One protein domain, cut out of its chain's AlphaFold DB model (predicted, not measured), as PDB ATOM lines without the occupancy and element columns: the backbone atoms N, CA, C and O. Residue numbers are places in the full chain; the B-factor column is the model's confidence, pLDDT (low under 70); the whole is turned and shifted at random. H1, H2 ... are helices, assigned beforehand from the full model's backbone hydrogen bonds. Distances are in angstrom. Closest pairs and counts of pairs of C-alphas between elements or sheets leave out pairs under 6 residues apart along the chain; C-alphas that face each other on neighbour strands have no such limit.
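AT A GLANCE: This is residues 4 to 99 of the 99 residues of an uncharacterized protein of Roseburia porci (UniProt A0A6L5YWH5). The longest helix, H3, crosses H5, the helix in the middle, nearly at a right angle, while H4 lies beside H5 as a helical hairpin. H1 packs on the last residues of H5, H2 makes a corner with H1 at one end of the long axis, and H6 lies near H5 without touching any helix. The printed part has 96 residues with six named helices, H1 to H6 in chain order, and no named strand; the class is all helix. It is compact, with a radius of gyration of the C-alphas of 12.9 A, and spans 35 by 31 by 24 A.

HOW THE PARTS SIT: H3, residues 29 to 45, touches residues 76 to 80 of H5, residues 74 to 86, about perpendicular at 82 degrees; their closest C-alphas, of Ala 35 and Leu 76, are 4.6 A apart. H5 is the hub, touching three helices. H4, residues 58 to 67, touches residues 74 to 78 of H5 at a shallow tilt of 13 degrees, opposite ways; the closest C-alphas, of Leu 65 and Trp 77, are 6.5 A apart. H1, residues 4 to 14, touches residues 82 to 86 of H5, about perpendicular at 82 degrees, closest at the C-alphas of Cys 8 and Thr 86, 5.3 A. H2, residues 16 to 22, and H1 touch only at the corner, closest at the C-alphas of Asn 13 and Gln 19, 5.5 A. H6, residues 89 to 98, is close to H5 but not clearly touching; the closest C-alphas, of Phe 84 and Trp 92, are 6.9 A apart. H3 and H4 are apart. In the six helices every O i to N i+4 pair is within hydrogen-bond range.

IN THESE COORDINATES: H3 measures 24.4 A from C-alpha 29 at (-46.091, -36.556, 1.627) to C-alpha 45, H5 19.0 A and H1 15.3 A. H1 begins at C-alpha 4, (-45.939, -45.976, 0.981), and H6 ends at C-alpha 98, (-36.294, -46.727, -1.900).

THE WHOLE: The C-alphas farthest apart, of Lys 16 and Asn 47, are 36.4 A apart. The printed part has no cut; the link H3 to H4, residues 46 to 57, is long. The model's pLDDT is under 70 at residues 20 to 26 and 50 to 59.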
ATOM      1  N   TRP A   4     -46.146 -45.901  -0.457       82.44
ATOM      2  CA  TRP A   4     -45.939 -45.976   0.981       82.44
ATOM      3  C   TRP A   4     -46.732 -44.915   1.748       82.44
ATOM      4  O   TRP A   4     -47.357 -45.231   2.757       82.44
ATOM      5  N   TYR A   5     -46.792 -43.685   1.230       83.69
ATOM      6  CA  TYR A   5     -47.634 -42.626   1.794       83.69
ATOM      7  C   TYR A   5     -49.117 -42.993   1.704       83.69
ATOM      8  O   TYR A   5     -49.843 -42.893   2.691       83.69
ATOM      9  N   GLN A   6     -49.564 -43.495   0.548       84.25
ATOM     10  CA  GLN A   6     -50.959 -43.901   0.377       84.25
ATOM     11  C   GLN A   6     -51.338 -45.072   1.297       84.25
ATOM     12  O   GLN A   6     -52.414 -45.053   1.895       84.25
ATOM     13  N   ASN A   7     -50.465 -46.069   1.442       84.62
ATOM     14  CA  ASN A   7     -50.688 -47.197   2.348       84.62
ATOM     15  C   ASN A   7     -50.761 -46.741   3.811       84.62
ATOM     16  O   ASN A   7     -51.669 -47.155   4.531       84.62
ATOM     17  N   CYS A   8     -49.873 -45.828   4.213       83.38
ATOM     18  CA  CYS A   8     -49.892 -45.202   5.532       83.38
ATOM     19  C   CYS A   8     -51.228 -44.493   5.800       83.38
ATOM     20  O   CYS A   8     -51.877 -44.742   6.818       83.38
ATOM     21  N   LEU A   9     -51.700 -43.667   4.859       83.12
ATOM     22  CA  LEU A   9     -53.002 -43.007   4.978       83.12
ATOM     23  C   LEU A   9     -54.156 -44.013   5.068       83.12
ATOM     24  O   LEU A   9     -55.037 -43.858   5.912       83.12
ATOM     25  N   ASN A  10     -54.161 -45.045   4.225       85.81
ATOM     26  CA  ASN A  10     -55.227 -46.047   4.207       85.81
ATOM     27  C   ASN A  10     -55.320 -46.804   5.537       85.81
ATOM     28  O   ASN A  10     -56.417 -46.977   6.062       85.81
ATOM     29  N   TYR A  11     -54.186 -47.227   6.095       83.12
ATOM     30  CA  TYR A  11     -54.162 -47.990   7.340       83.12
ATOM     31  C   TYR A  11     -54.462 -47.117   8.568       83.12
ATOM     32  O   TYR A  11     -55.261 -47.503   9.418       83.12
ATOM     33  N   ASN A  12     -53.930 -45.891   8.633       79.75
ATOM     34  CA  ASN A  12     -54.280 -44.955   9.710       79.75
ATOM     35  C   ASN A  12     -55.782 -44.631   9.741       79.75
ATOM     36  O   ASN A  12     -56.340 -44.393  10.809       79.75
ATOM     37  N   ASN A  13     -56.441 -44.640   8.578       80.75
ATOM     38  CA  ASN A  13     -57.884 -44.447   8.469       80.75
ATOM     39  C   ASN A  13     -58.707 -45.720   8.733       80.75
ATOM     40  O   ASN A  13     -59.898 -45.603   9.011       80.75
ATOM     41  N   SER A  14     -58.123 -46.918   8.622       82.88
ATOM     42  CA  SER A  14     -58.847 -48.180   8.820       82.88
ATOM     43  C   SER A  14     -58.901 -48.624  10.287       82.88
ATOM     44  O   SER A  14     -59.820 -49.350  10.667       82.88
ATOM     45  N   VAL A  15     -57.960 -48.165  11.119       81.25
ATOM     46  CA  VAL A  15     -57.877 -48.489  12.551       81.25
ATOM     47  C   VAL A  15     -58.408 -47.318  13.383       81.25
ATOM     48  O   VAL A  15     -57.789 -46.258  13.430       81.25
ATOM     49  N   LYS A  16     -59.542 -47.497  14.075       78.44
ATOM     50  CA  LYS A  16     -60.215 -46.433  14.856       78.44
ATOM     51  C   LYS A  16     -59.331 -45.817  15.939       78.44
ATOM     52  O   LYS A  16     -59.408 -44.614  16.192       78.44
ATOM     53  N   GLU A  17     -58.515 -46.633  16.587       76.62
ATOM     54  CA  GLU A  17     -57.590 -46.226  17.637       76.62
ATOM     55  C   GLU A  17     -56.528 -45.279  17.077       76.62
ATOM     56  O   GLU A  17     -56.280 -44.228  17.663       76.62
ATOM     57  N   TYR A  18     -55.967 -45.589  15.904       72.81
ATOM     58  CA  TYR A  18     -55.031 -44.706  15.206       72.81
ATOM     59  C   TYR A  18     -55.721 -43.495  14.623       72.81
ATOM     60  O   TYR A  18     -55.189 -42.398  14.725       72.81
ATOM     61  N   GLN A  19     -56.934 -43.646  14.109       70.19
ATOM     62  CA  GLN A  19     -57.718 -42.513  13.660       70.19
ATOM     63  C   GLN A  19     -57.927 -41.518  14.805       70.19
ATOM     64  O   GLN A  19     -57.731 -40.334  14.605       70.19
ATOM     65  N   THR A  20     -58.207 -41.990  16.023       68.94
ATOM     66  CA  THR A  20     -58.372 -41.141  17.215       68.94
ATOM     67  C   THR A  20     -57.038 -40.575  17.713       68.94
ATOM     68  O   THR A  20     -56.923 -39.372  17.934       68.94
ATOM     69  N   ALA A  21     -56.011 -41.417  17.852       65.06
ATOM     70  CA  ALA A  21     -54.702 -41.034  18.387       65.06
ATOM     71  C   ALA A  21     -53.888 -40.146  17.428       65.06
ATOM     72  O   ALA A  21     -53.076 -39.332  17.859       65.06
ATOM     73  N   LEU A  22     -54.103 -40.292  16.120       65.81
ATOM     74  CA  LEU A  22     -53.339 -39.645  15.052       65.81
ATOM     75  C   LEU A  22     -54.194 -38.629  14.268       65.81
ATOM     76  O   LEU A  22     -53.670 -37.999  13.347       65.81
ATOM     77  N   CYS A  23     -55.464 -38.405  14.643       58.72
ATOM     78  CA  CYS A  23     -56.394 -37.477  13.971       58.72
ATOM     79  C   CYS A  23     -55.892 -36.031  13.920       58.72
ATOM     80  O   CYS A  23     -56.257 -35.277  13.023       58.72
ATOM     81  N   HIS A  24     -55.078 -35.628  14.897       55.62
ATOM     82  CA  HIS A  24     -54.756 -34.222  15.137       55.62
ATOM     83  C   HIS A  24     -53.704 -33.627  14.196       55.62
ATOM     84  O   HIS A  24     -53.506 -32.417  14.206       55.62
ATOM     85  N   VAL A  25     -53.036 -34.442  13.374       63.00
ATOM     86  CA  VAL A  25     -51.962 -33.957  12.494       63.00
ATOM     87  C   VAL A  25     -52.182 -34.510  11.093       63.00
ATOM     88  O   VAL A  25     -51.696 -35.593  10.767       63.00
ATOM     89  N   SER A  26     -52.943 -33.803  10.261       69.50
ATOM     90  CA  SER A  26     -52.841 -34.008   8.816       69.50
ATOM     91  C   SER A  26     -51.432 -33.602   8.376       69.50
ATOM     92  O   SER A  26     -50.854 -32.651   8.901       69.50
ATOM     93  N   PHE A  27     -50.837 -34.352   7.458       78.94
ATOM     94  CA  PHE A  27     -49.484 -34.086   6.981       78.94
ATOM     95  C   PHE A  27     -49.399 -34.377   5.489       78.94
ATOM     96  O   PHE A  27     -50.151 -35.206   4.983       78.94
ATOM     97  N   SER A  28     -48.516 -33.669   4.786       86.69
ATOM     98  CA  SER A  28     -48.243 -33.916   3.372       86.69
ATOM     99  C   SER A  28     -47.203 -35.024   3.203       86.69
ATOM    100  O   SER A  28     -46.414 -35.302   4.106       86.69
ATOM    101  N   GLU A  29     -47.153 -35.617   2.010       86.12
ATOM    102  CA  GLU A  29     -46.091 -36.556   1.627       86.12
ATOM    103  C   GLU A  29     -44.693 -35.941   1.812       86.12
ATOM    104  O   GLU A  29     -43.785 -36.595   2.314       86.12
ATOM    105  N   GLU A  30     -44.530 -34.655   1.492       87.25
ATOM    106  CA  GLU A  30     -43.280 -33.917   1.693       87.25
ATOM    107  C   GLU A  30     -42.906 -33.791   3.176       87.25
ATOM    108  O   GLU A  30     -41.767 -34.067   3.553       87.25
ATOM    109  N   ALA A  31     -43.864 -33.427   4.035       84.81
ATOM    110  CA  ALA A  31     -43.635 -33.338   5.475       84.81
ATOM    111  C   ALA A  31     -43.252 -34.704   6.064       84.81
ATOM    112  O   ALA A  31     -42.411 -34.777   6.960       84.81
ATOM    113  N   ALA A  32     -43.821 -35.785   5.526       84.12
ATOM    114  CA  ALA A  32     -43.441 -37.137   5.901       84.12
ATOM    115  C   ALA A  32     -42.014 -37.494   5.489       84.12
ATOM    116  O   ALA A  32     -41.245 -37.953   6.330       84.12
ATOM    117  N   LEU A  33     -41.631 -37.247   4.235       86.12
ATOM    118  CA  LEU A  33     -40.265 -37.508   3.774       86.12
ATOM    119  C   LEU A  33     -39.238 -36.697   4.575       86.12
ATOM    120  O   LEU A  33     -38.223 -37.240   5.005       86.12
ATOM    121  N   ASN A  34     -39.535 -35.427   4.861       87.12
ATOM    122  CA  ASN A  34     -38.678 -34.589   5.697       87.12
ATOM    123  C   ASN A  34     -38.541 -35.151   7.123       87.12
ATOM    124  O   ASN A  34     -37.435 -35.235   7.654       87.12
ATOM    125  N   ALA A  35     -39.644 -35.602   7.729       84.69
ATOM    126  CA  ALA A  35     -39.610 -36.251   9.037       84.69
ATOM    127  C   ALA A  35     -38.711 -37.497   9.051       84.69
ATOM    128  O   ALA A  35     -37.934 -37.696   9.984       84.69
ATOM    129  N   ILE A  36     -38.783 -38.315   8.002       83.25
ATOM    130  CA  ILE A  36     -37.974 -39.529   7.876       83.25
ATOM    131  C   ILE A  36     -36.491 -39.197   7.690       83.25
ATOM    132  O   ILE A  36     -35.653 -39.794   8.365       83.25
ATOM    133  N   HIS A  37     -36.151 -38.207   6.862       85.00
ATOM    134  CA  HIS A  37     -34.767 -37.749   6.724       85.00
ATOM    135  C   HIS A  37     -34.189 -37.239   8.046       85.00
ATOM    136  O   HIS A  37     -33.070 -37.601   8.406       85.00
ATOM    137  N   LYS A  38     -34.955 -36.450   8.808       83.88
ATOM    138  CA  LYS A  38     -34.517 -35.981  10.130       83.88
ATOM    139  C   LYS A  38     -34.331 -37.117  11.121       83.88
ATOM    140  O   LYS A  38     -33.372 -37.090  11.888       83.88
ATOM    141  N   ALA A  39     -35.193 -38.131  11.076       79.50
ATOM    142  CA  ALA A  39     -35.001 -39.337  11.867       79.50
ATOM    143  C   ALA A  39     -33.680 -40.021  11.513       79.50
ATOM    144  O   ALA A  39     -32.867 -40.239  12.406       79.50
ATOM    145  N   PHE A  40     -33.397 -40.279  10.238       79.19
ATOM    146  CA  PHE A  40     -32.116 -40.881   9.865       79.19
ATOM    147  C   PHE A  40     -30.914 -40.049  10.287       79.19
ATOM    148  O   PHE A  40     -29.965 -40.614  10.827       79.19
ATOM    149  N   GLN A  41     -30.969 -38.727  10.110       83.12
ATOM    150  CA  GLN A  41     -29.892 -37.843  10.543       83.12
ATOM    151  C   GLN A  41     -29.665 -37.937  12.055       83.12
ATOM    152  O   GLN A  41     -28.530 -38.100  12.489       83.12
ATOM    153  N   TYR A  42     -30.733 -37.923  12.858       79.38
ATOM    154  CA  TYR A  42     -30.632 -38.093  14.307       79.38
ATOM    155  C   TYR A  42     -29.958 -39.420  14.683       79.38
ATOM    156  O   TYR A  42     -29.072 -39.445  15.538       79.38
ATOM    157  N   TYR A  43     -30.341 -40.524  14.033       77.19
ATOM    158  CA  TYR A  43     -29.737 -41.832  14.299       77.19
ATOM    159  C   TYR A  43     -28.262 -41.886  13.899       77.19
ATOM    160  O   TYR A  43     -27.439 -42.417  14.649       77.19
ATOM    161  N   TYR A  44     -27.938 -41.297  12.749       81.38
ATOM    162  CA  TYR A  44     -26.576 -41.175  12.251       81.38
ATOM    163  C   TYR A  44     -25.697 -40.355  13.204       81.38
ATOM    164  O   TYR A  44     -24.643 -40.825  13.626       81.38
ATOM    165  N   ASP A  45     -26.159 -39.175  13.629       84.44
ATOM    166  CA  ASP A  45     -25.417 -38.271  14.518       84.44
ATOM    167  C   ASP A  45     -25.164 -38.878  15.902       84.44
ATOM    168  O   ASP A  45     -24.145 -38.607  16.542       84.44
ATOM    169  N   LYS A  46     -26.090 -39.711  16.383       81.44
ATOM    170  CA  LYS A  46     -25.949 -40.439  17.651       81.44
ATOM    171  C   LYS A  46     -25.158 -41.738  17.518       81.44
ATOM    172  O   LYS A  46     -24.914 -42.385  18.536       81.44
ATOM    173  N   ASN A  47     -24.738 -42.094  16.303       79.38
ATOM    174  CA  ASN A  47     -23.999 -43.310  15.986       79.38
ATOM    175  C   ASN A  47     -24.680 -44.569  16.555       79.38
ATOM    176  O   ASN A  47     -24.029 -45.446  17.126       79.38
ATOM    177  N   PHE A  48     -26.012 -44.622  16.465       74.25
ATOM    178  CA  PHE A  48     -26.758 -45.799  16.891       74.25
ATOM    179  C   PHE A  48     -26.502 -46.955  15.928       74.25
ATOM    180  O   PHE A  48     -26.529 -46.774  14.711       74.25
ATOM    181  N   GLU A  49     -26.293 -48.154  16.469       70.62
ATOM    182  CA  GLU A  49     -26.196 -49.359  15.649       70.62
ATOM    183  C   GLU A  49     -27.557 -49.641  14.989       70.62
ATOM    184  O   GLU A  49     -28.553 -49.799  15.708       70.62
ATOM    185  N   PRO A  50     -27.625 -49.704  13.645       65.81
ATOM    186  CA  PRO A  50     -28.834 -50.112  12.949       65.81
ATOM    187  C   PRO A  50     -29.160 -51.545  13.351       65.81
ATOM    188  O   PRO A  50     -28.326 -52.441  13.206       65.81
ATOM    189  N   ASP A  51     -30.368 -51.773  13.849       66.44
ATOM    190  CA  ASP A  51     -30.816 -53.132  14.099       66.44
ATOM    191  C   ASP A  51     -31.187 -53.788  12.746       66.44
ATOM    192  O   ASP A  51     -31.885 -53.178  11.926       66.44
ATOM    193  N   PRO A  52     -30.633 -54.980  12.451       59.03
ATOM    194  CA  PRO A  52     -30.738 -55.613  11.138       59.03
ATOM    195  C   PRO A  52     -32.162 -56.061  10.789       59.03
ATOM    196  O   PRO A  52     -32.476 -56.176   9.603       59.03
ATOM    197  N   ASP A  53     -33.021 -56.271  11.790       58.12
ATOM    198  CA  ASP A  53     -34.430 -56.618  11.597       58.12
ATOM    199  C   ASP A  53     -35.318 -55.365  11.620       58.12
ATOM    200  O   ASP A  53     -36.317 -55.286  10.900       58.12
ATOM    201  N   TYR A  54     -34.926 -54.344  12.385       61.31
ATOM    202  CA  TYR A  54     -35.618 -53.063  12.482       61.31
ATOM    203  C   TYR A  54     -34.615 -51.936  12.702       61.31
ATOM    204  O   TYR A  54     -34.213 -51.695  13.833       61.31
ATOM    205  N   ILE A  55     -34.286 -51.156  11.665       60.38
ATOM    206  CA  ILE A  55     -33.345 -50.023  11.799       60.38
ATOM    207  C   ILE A  55     -33.754 -49.065  12.940       60.38
ATOM    208  O   ILE A  55     -32.898 -48.399  13.520       60.38
ATOM    209  N   ILE A  56     -35.041 -49.027  13.313       60.94
ATOM    210  CA  ILE A  56     -35.541 -48.237  14.436       60.94
ATOM    211  C   ILE A  56     -36.396 -49.099  15.372       60.94
ATOM    212  O   ILE A  56     -37.439 -49.625  14.982       60.94
ATOM    213  N   ARG A  57     -35.971 -49.206  16.637       65.12
ATOM    214  CA  ARG A  57     -36.740 -49.883  17.688       65.12
ATOM    215  C   ARG A  57     -37.770 -48.937  18.311       65.12
ATOM    216  O   ARG A  57     -37.481 -47.772  18.587       65.12
ATOM    217  N   MET A  58     -38.970 -49.451  18.570       62.19
ATOM    218  CA  MET A  58     -40.098 -48.690  19.133       62.19
ATOM    219  C   MET A  58     -39.777 -48.011  20.480       62.19
ATOM    220  O   MET A  58     -40.231 -46.898  20.737       62.19
ATOM    221  N   ASP A  59     -38.954 -48.634  21.325       64.06
ATOM    222  CA  ASP A  59     -38.511 -48.086  22.616       64.06
ATOM    223  C   ASP A  59     -37.629 -46.838  22.454       64.06
ATOM    224  O   ASP A  59     -37.767 -45.869  23.204       64.06
ATOM    225  N   ARG A  60     -36.771 -46.817  21.429       70.06
ATOM    226  CA  ARG A  60     -35.947 -45.648  21.087       70.06
ATOM    227  C   ARG A  60     -36.792 -44.505  20.556       70.06
ATOM    228  O   ARG A  60     -36.479 -43.344  20.795       70.06
ATOM    229  N   PHE A  61     -37.890 -44.827  19.889       71.56
ATOM    230  CA  PHE A  61     -38.791 -43.815  19.382       71.56
ATOM    231  C   PHE A  61     -39.606 -43.114  20.478       71.56
ATOM    232  O   PHE A  61     -39.721 -41.890  20.458       71.56
ATOM    233  N   LEU A  62     -40.123 -43.853  21.465       73.19
ATOM    234  CA  LEU A  62     -40.793 -43.232  22.617       73.19
ATOM    235  C   LEU A  62     -39.853 -42.285  23.370       73.19
ATOM    236  O   LEU A  62     -40.286 -41.234  23.837       73.19
ATOM    237  N   TYR A  63     -38.564 -42.625  23.430       75.81
ATOM    238  CA  TYR A  63     -37.536 -41.737  23.956       75.81
ATOM    239  C   TYR A  63     -37.376 -40.467  23.101       75.81
ATOM    240  O   TYR A  63     -37.442 -39.374  23.651       75.81
ATOM    241  N   VAL A  64     -37.265 -40.576  21.770       72.81
ATOM    242  CA  VAL A  64     -37.179 -39.400  20.876       72.81
ATOM    243  C   VAL A  64     -38.412 -38.501  21.001       72.81
ATOM    244  O   VAL A  64     -38.268 -37.291  21.146       72.81
ATOM    245  N   LEU A  65     -39.627 -39.057  21.028       76.88
ATOM    246  CA  LEU A  65     -40.836 -38.259  21.266       76.88
ATOM    247  C   LEU A  65     -40.819 -37.554  22.622       76.88
ATOM    248  O   LEU A  65     -41.279 -36.420  22.722       76.88
ATOM    249  N   HIS A  66     -40.327 -38.226  23.664       79.31
ATOM    250  CA  HIS A  66     -40.261 -37.656  25.003       79.31
ATOM    251  C   HIS A  66     -39.249 -36.510  25.093       79.31
ATOM    252  O   HIS A  66     -39.585 -35.442  25.603       79.31
ATOM    253  N   GLU A  67     -38.039 -36.714  24.570       79.69
ATOM    254  CA  GLU A  67     -36.960 -35.719  24.575       79.69
ATOM    255  C   GLU A  67     -37.300 -34.499  23.711       79.69
ATOM    256  O   GLU A  67     -36.938 -33.376  24.052       79.69
ATOM    257  N   HIS A  68     -38.032 -34.709  22.615       74.75
ATOM    258  CA  HIS A  68     -38.397 -33.665  21.657       74.75
ATOM    259  C   HIS A  68     -39.858 -33.209  21.789       74.75
ATOM    260  O   HIS A  68     -40.412 -32.633  20.855       74.75
ATOM    261  N   LYS A  69     -40.516 -33.442  22.932       75.31
ATOM    262  CA  LYS A  69     -41.935 -33.081  23.128       75.31
ATOM    263  C   LYS A  69     -42.207 -31.574  23.004       75.31
ATOM    264  O   LYS A  69     -43.278 -31.186  22.552       75.31
ATOM    265  N   ASP A  70     -41.234 -30.750  23.399       79.62
ATOM    266  CA  ASP A  70     -41.305 -29.282  23.384       79.62
ATOM    267  C   ASP A  70     -40.614 -28.689  22.137       79.62
ATOM    268  O   ASP A  70     -40.519 -27.472  21.980       79.62
ATOM    269  N   ASP A  71     -40.122 -29.552  21.242       78.94
ATOM    270  CA  ASP A  71     -39.477 -29.169  19.991       78.94
ATOM    271  C   ASP A  71     -40.538 -28.630  19.007       78.94
ATOM    272  O   ASP A  71     -41.567 -29.287  18.793       78.94
ATOM    273  N   PRO A  72     -40.318 -27.468  18.363       71.69
ATOM    274  CA  PRO A  72     -41.159 -27.005  17.257       71.69
ATOM    275  C   PRO A  72     -41.320 -28.050  16.144       71.69
ATOM    276  O   PRO A  72     -42.326 -28.065  15.435       71.69
ATOM    277  N   GLU A  73     -40.345 -28.949  16.003       74.19
ATOM    278  CA  GLU A  73     -40.339 -30.039  15.033       74.19
ATOM    279  C   GLU A  73     -40.982 -31.331  15.553       74.19
ATOM    280  O   GLU A  73     -41.028 -32.327  14.830       74.19
ATOM    281  N   SER A  74     -41.558 -31.318  16.761       76.81
ATOM    282  CA  SER A  74     -42.301 -32.445  17.345       76.81
ATOM    283  C   SER A  74     -43.353 -33.022  16.402       76.81
ATOM    284  O   SER A  74     -43.548 -34.238  16.356       76.81
ATOM    285  N   ALA A  75     -43.986 -32.185  15.579       79.00
ATOM    286  CA  ALA A  75     -44.923 -32.617  14.547       79.00
ATOM    287  C   ALA A  75     -44.299 -33.614  13.548       79.00
ATOM    288  O   ALA A  75     -44.965 -34.569  13.153       79.00
ATOM    289  N   LEU A  76     -43.025 -33.444  13.181       79.88
ATOM    290  CA  LEU A  76     -42.310 -34.354  12.280       79.88
ATOM    291  C   LEU A  76     -42.108 -35.724  12.937       79.88
ATOM    292  O   LEU A  76     -42.385 -36.747  12.311       79.88
ATOM    293  N   TRP A  77     -41.758 -35.767  14.224       80.25
ATOM    294  CA  TRP A  77     -41.631 -37.026  14.968       80.25
ATOM    295  C   TRP A  77     -42.957 -37.799  15.035       80.25
ATOM    296  O   TRP A  77     -42.985 -39.016  14.856       80.25
ATOM    297  N   HIS A  78     -44.084 -37.098  15.186       80.31
ATOM    298  CA  HIS A  78     -45.412 -37.719  15.135       80.31
ATOM    299  C   HIS A  78     -45.774 -38.233  13.736       80.31
ATOM    300  O   HIS A  78     -46.448 -39.254  13.616       80.31
ATOM    301  N   ILE A  79     -45.351 -37.553  12.670       81.19
ATOM    302  CA  ILE A  79     -45.570 -38.019  11.293       81.19
ATOM    303  C   ILE A  79     -44.763 -39.290  11.022       81.19
ATOM    304  O   ILE A  79     -45.280 -40.236  10.428       81.19
ATOM    305  N   TRP A  80     -43.529 -39.344  11.515       78.62
ATOM    306  CA  TRP A  80     -42.705 -40.542  11.438       78.62
ATOM    307  C   TRP A  80     -43.371 -41.737  12.147       78.62
ATOM    308  O   TRP A  80     -43.457 -42.815  11.560       78.62
ATOM    309  N   LEU A  81     -43.965 -41.536  13.337       77.94
ATOM    310  CA  LEU A  81     -44.713 -42.591  14.047       77.94
ATOM    311  C   LEU A  81     -45.830 -43.186  13.192       77.94
ATOM    312  O   LEU A  81     -46.013 -44.400  13.155       77.94
ATOM    313  N   LYS A  82     -46.582 -42.321  12.507       79.06
ATOM    314  CA  LYS A  82     -47.702 -42.733  11.653       79.06
ATOM    315  C   LYS A  82     -47.242 -43.663  10.542       79.06
ATOM    316  O   LYS A  82     -47.945 -44.614  10.223       79.06
ATOM    317  N   TYR A  83     -46.069 -43.411   9.971       78.69
ATOM    318  CA  TYR A  83     -45.462 -44.278   8.967       78.69
ATOM    319  C   TYR A  83     -44.916 -45.578   9.552       78.69
ATOM    320  O   TYR A  83     -45.112 -46.643   8.980       78.69
ATOM    321  N   PHE A  84     -44.248 -45.505  10.698       72.88
ATOM    322  CA  PHE A  84     -43.678 -46.691  11.320       72.88
ATOM    323  C   PHE A  84     -44.766 -47.676  11.766       72.88
ATOM    324  O   PHE A  84     -44.685 -48.861  11.486       72.88
ATOM    325  N   VAL A  85     -45.827 -47.192  12.415       71.19
ATOM    326  CA  VAL A  85     -46.941 -48.031  12.892       71.19
ATOM    327  C   VAL A  85     -47.736 -48.659  11.743       71.19
ATOM    328  O   VAL A  85     -48.333 -49.721  11.915       71.19
ATOM    329  N   THR A  86     -47.738 -48.021  10.572       71.94
ATOM    330  CA  THR A  86     -48.410 -48.539   9.375       71.94
ATOM    331  C   THR A  86     -47.570 -49.555   8.605       71.94
ATOM    332  O   THR A  86     -48.142 -50.312   7.826       71.94
ATOM    333  N   MET A  87     -46.248 -49.598   8.813       73.38
ATOM    334  CA  MET A  87     -45.330 -50.473   8.081       73.38
ATOM    335  C   MET A  87     -44.751 -51.558   8.990       73.38
ATOM    336  O   MET A  87     -44.173 -51.283  10.038       73.38
ATOM    337  N   GLY A  88     -44.835 -52.819   8.564       70.56
ATOM    338  CA  GLY A  88     -44.033 -53.875   9.191       70.56
ATOM    339  C   GLY A  88     -42.533 -53.627   8.975       70.56
ATOM    340  O   GLY A  88     -42.150 -52.924   8.046       70.56
ATOM    341  N   GLY A  89     -41.651 -54.237   9.774       70.50
ATOM    342  CA  GLY A  89     -40.197 -53.994   9.696       70.50
ATOM    343  C   GLY A  89     -39.606 -54.264   8.317       70.50
ATOM    344  O   GLY A  89     -38.790 -53.495   7.821       70.50
ATOM    345  N   ASN A  90     -40.101 -55.298   7.636       74.31
ATOM    346  CA  ASN A  90     -39.704 -55.606   6.262       74.31
ATOM    347  C   ASN A  90     -40.096 -54.503   5.268       74.31
ATOM    348  O   ASN A  90     -39.286 -54.120   4.423       74.31
ATOM    349  N   GLU A  91     -41.320 -53.986   5.373       78.00
ATOM    350  CA  GLU A  91     -41.837 -52.912   4.517       78.00
ATOM    351  C   GLU A  91     -41.135 -51.592   4.814       78.00
ATOM    352  O   GLU A  91     -40.743 -50.887   3.890       78.00
ATOM    353  N   TRP A  92     -40.890 -51.312   6.096       77.25
ATOM    354  CA  TRP A  92     -40.087 -50.187   6.545       77.25
ATOM    355  C   TRP A  92     -38.683 -50.247   5.940       77.25
ATOM    356  O   TRP A  92     -38.260 -49.314   5.268       77.25
ATOM    357  N   ASN A  93     -37.978 -51.369   6.086       75.19
ATOM    358  CA  ASN A  93     -36.629 -51.536   5.543       75.19
ATOM    359  C   ASN A  93     -36.600 -51.442   4.010       75.19
ATOM    360  O   ASN A  93     -35.632 -50.947   3.436       75.19
ATOM    361  N   GLN A  94     -37.643 -51.920   3.324       79.75
ATOM    362  CA  GLN A  94     -37.779 -51.723   1.883       79.75
ATOM    363  C   GLN A  94     -37.977 -50.246   1.539       79.75
ATOM    364  O   GLN A  94     -37.264 -49.734   0.684       79.75
ATOM    365  N   PHE A  95     -38.898 -49.566   2.217       79.31
ATOM    366  CA  PHE A  95     -39.149 -48.143   2.040       79.31
ATOM    367  C   PHE A  95     -37.875 -47.318   2.239       79.31
ATOM    368  O   PHE A  95     -37.535 -46.525   1.371       79.31
ATOM    369  N   CYS A  96     -37.124 -47.582   3.311       75.19
ATOM    370  CA  CYS A  96     -35.862 -46.913   3.628       75.19
ATOM    371  C   CYS A  96     -34.774 -47.108   2.557       75.19
ATOM    372  O   CYS A  96     -33.869 -46.294   2.466       75.19
ATOM    373  N   ARG A  97     -34.831 -48.192   1.768       76.75
ATOM    374  CA  ARG A  97     -33.927 -48.427   0.627       76.75
ATOM    375  C   ARG A  97     -34.393 -47.748  -0.664       76.75
ATOM    376  O   ARG A  97     -33.621 -47.680  -1.615       76.75
ATOM    377  N   GLU A  98     -35.659 -47.342  -0.729       77.88
ATOM    378  CA  GLU A  98     -36.294 -46.727  -1.900       77.88
ATOM    379  C   GLU A  98     -36.324 -45.185  -1.828       77.88
ATOM    380  O   GLU A  98     -36.656 -44.557  -2.837       77.88
ATOM    381  N   ILE A  99     -36.005 -44.587  -0.672       71.38
ATOM    382  CA  ILE A  99     -35.922 -43.130  -0.437       71.38
ATOM    383  C   ILE A  99     -34.476 -42.671  -0.282       71.38
ATOM    384  O   ILE A  99     -34.208 -41.523  -0.696       71.38
TER     385      ILE A  99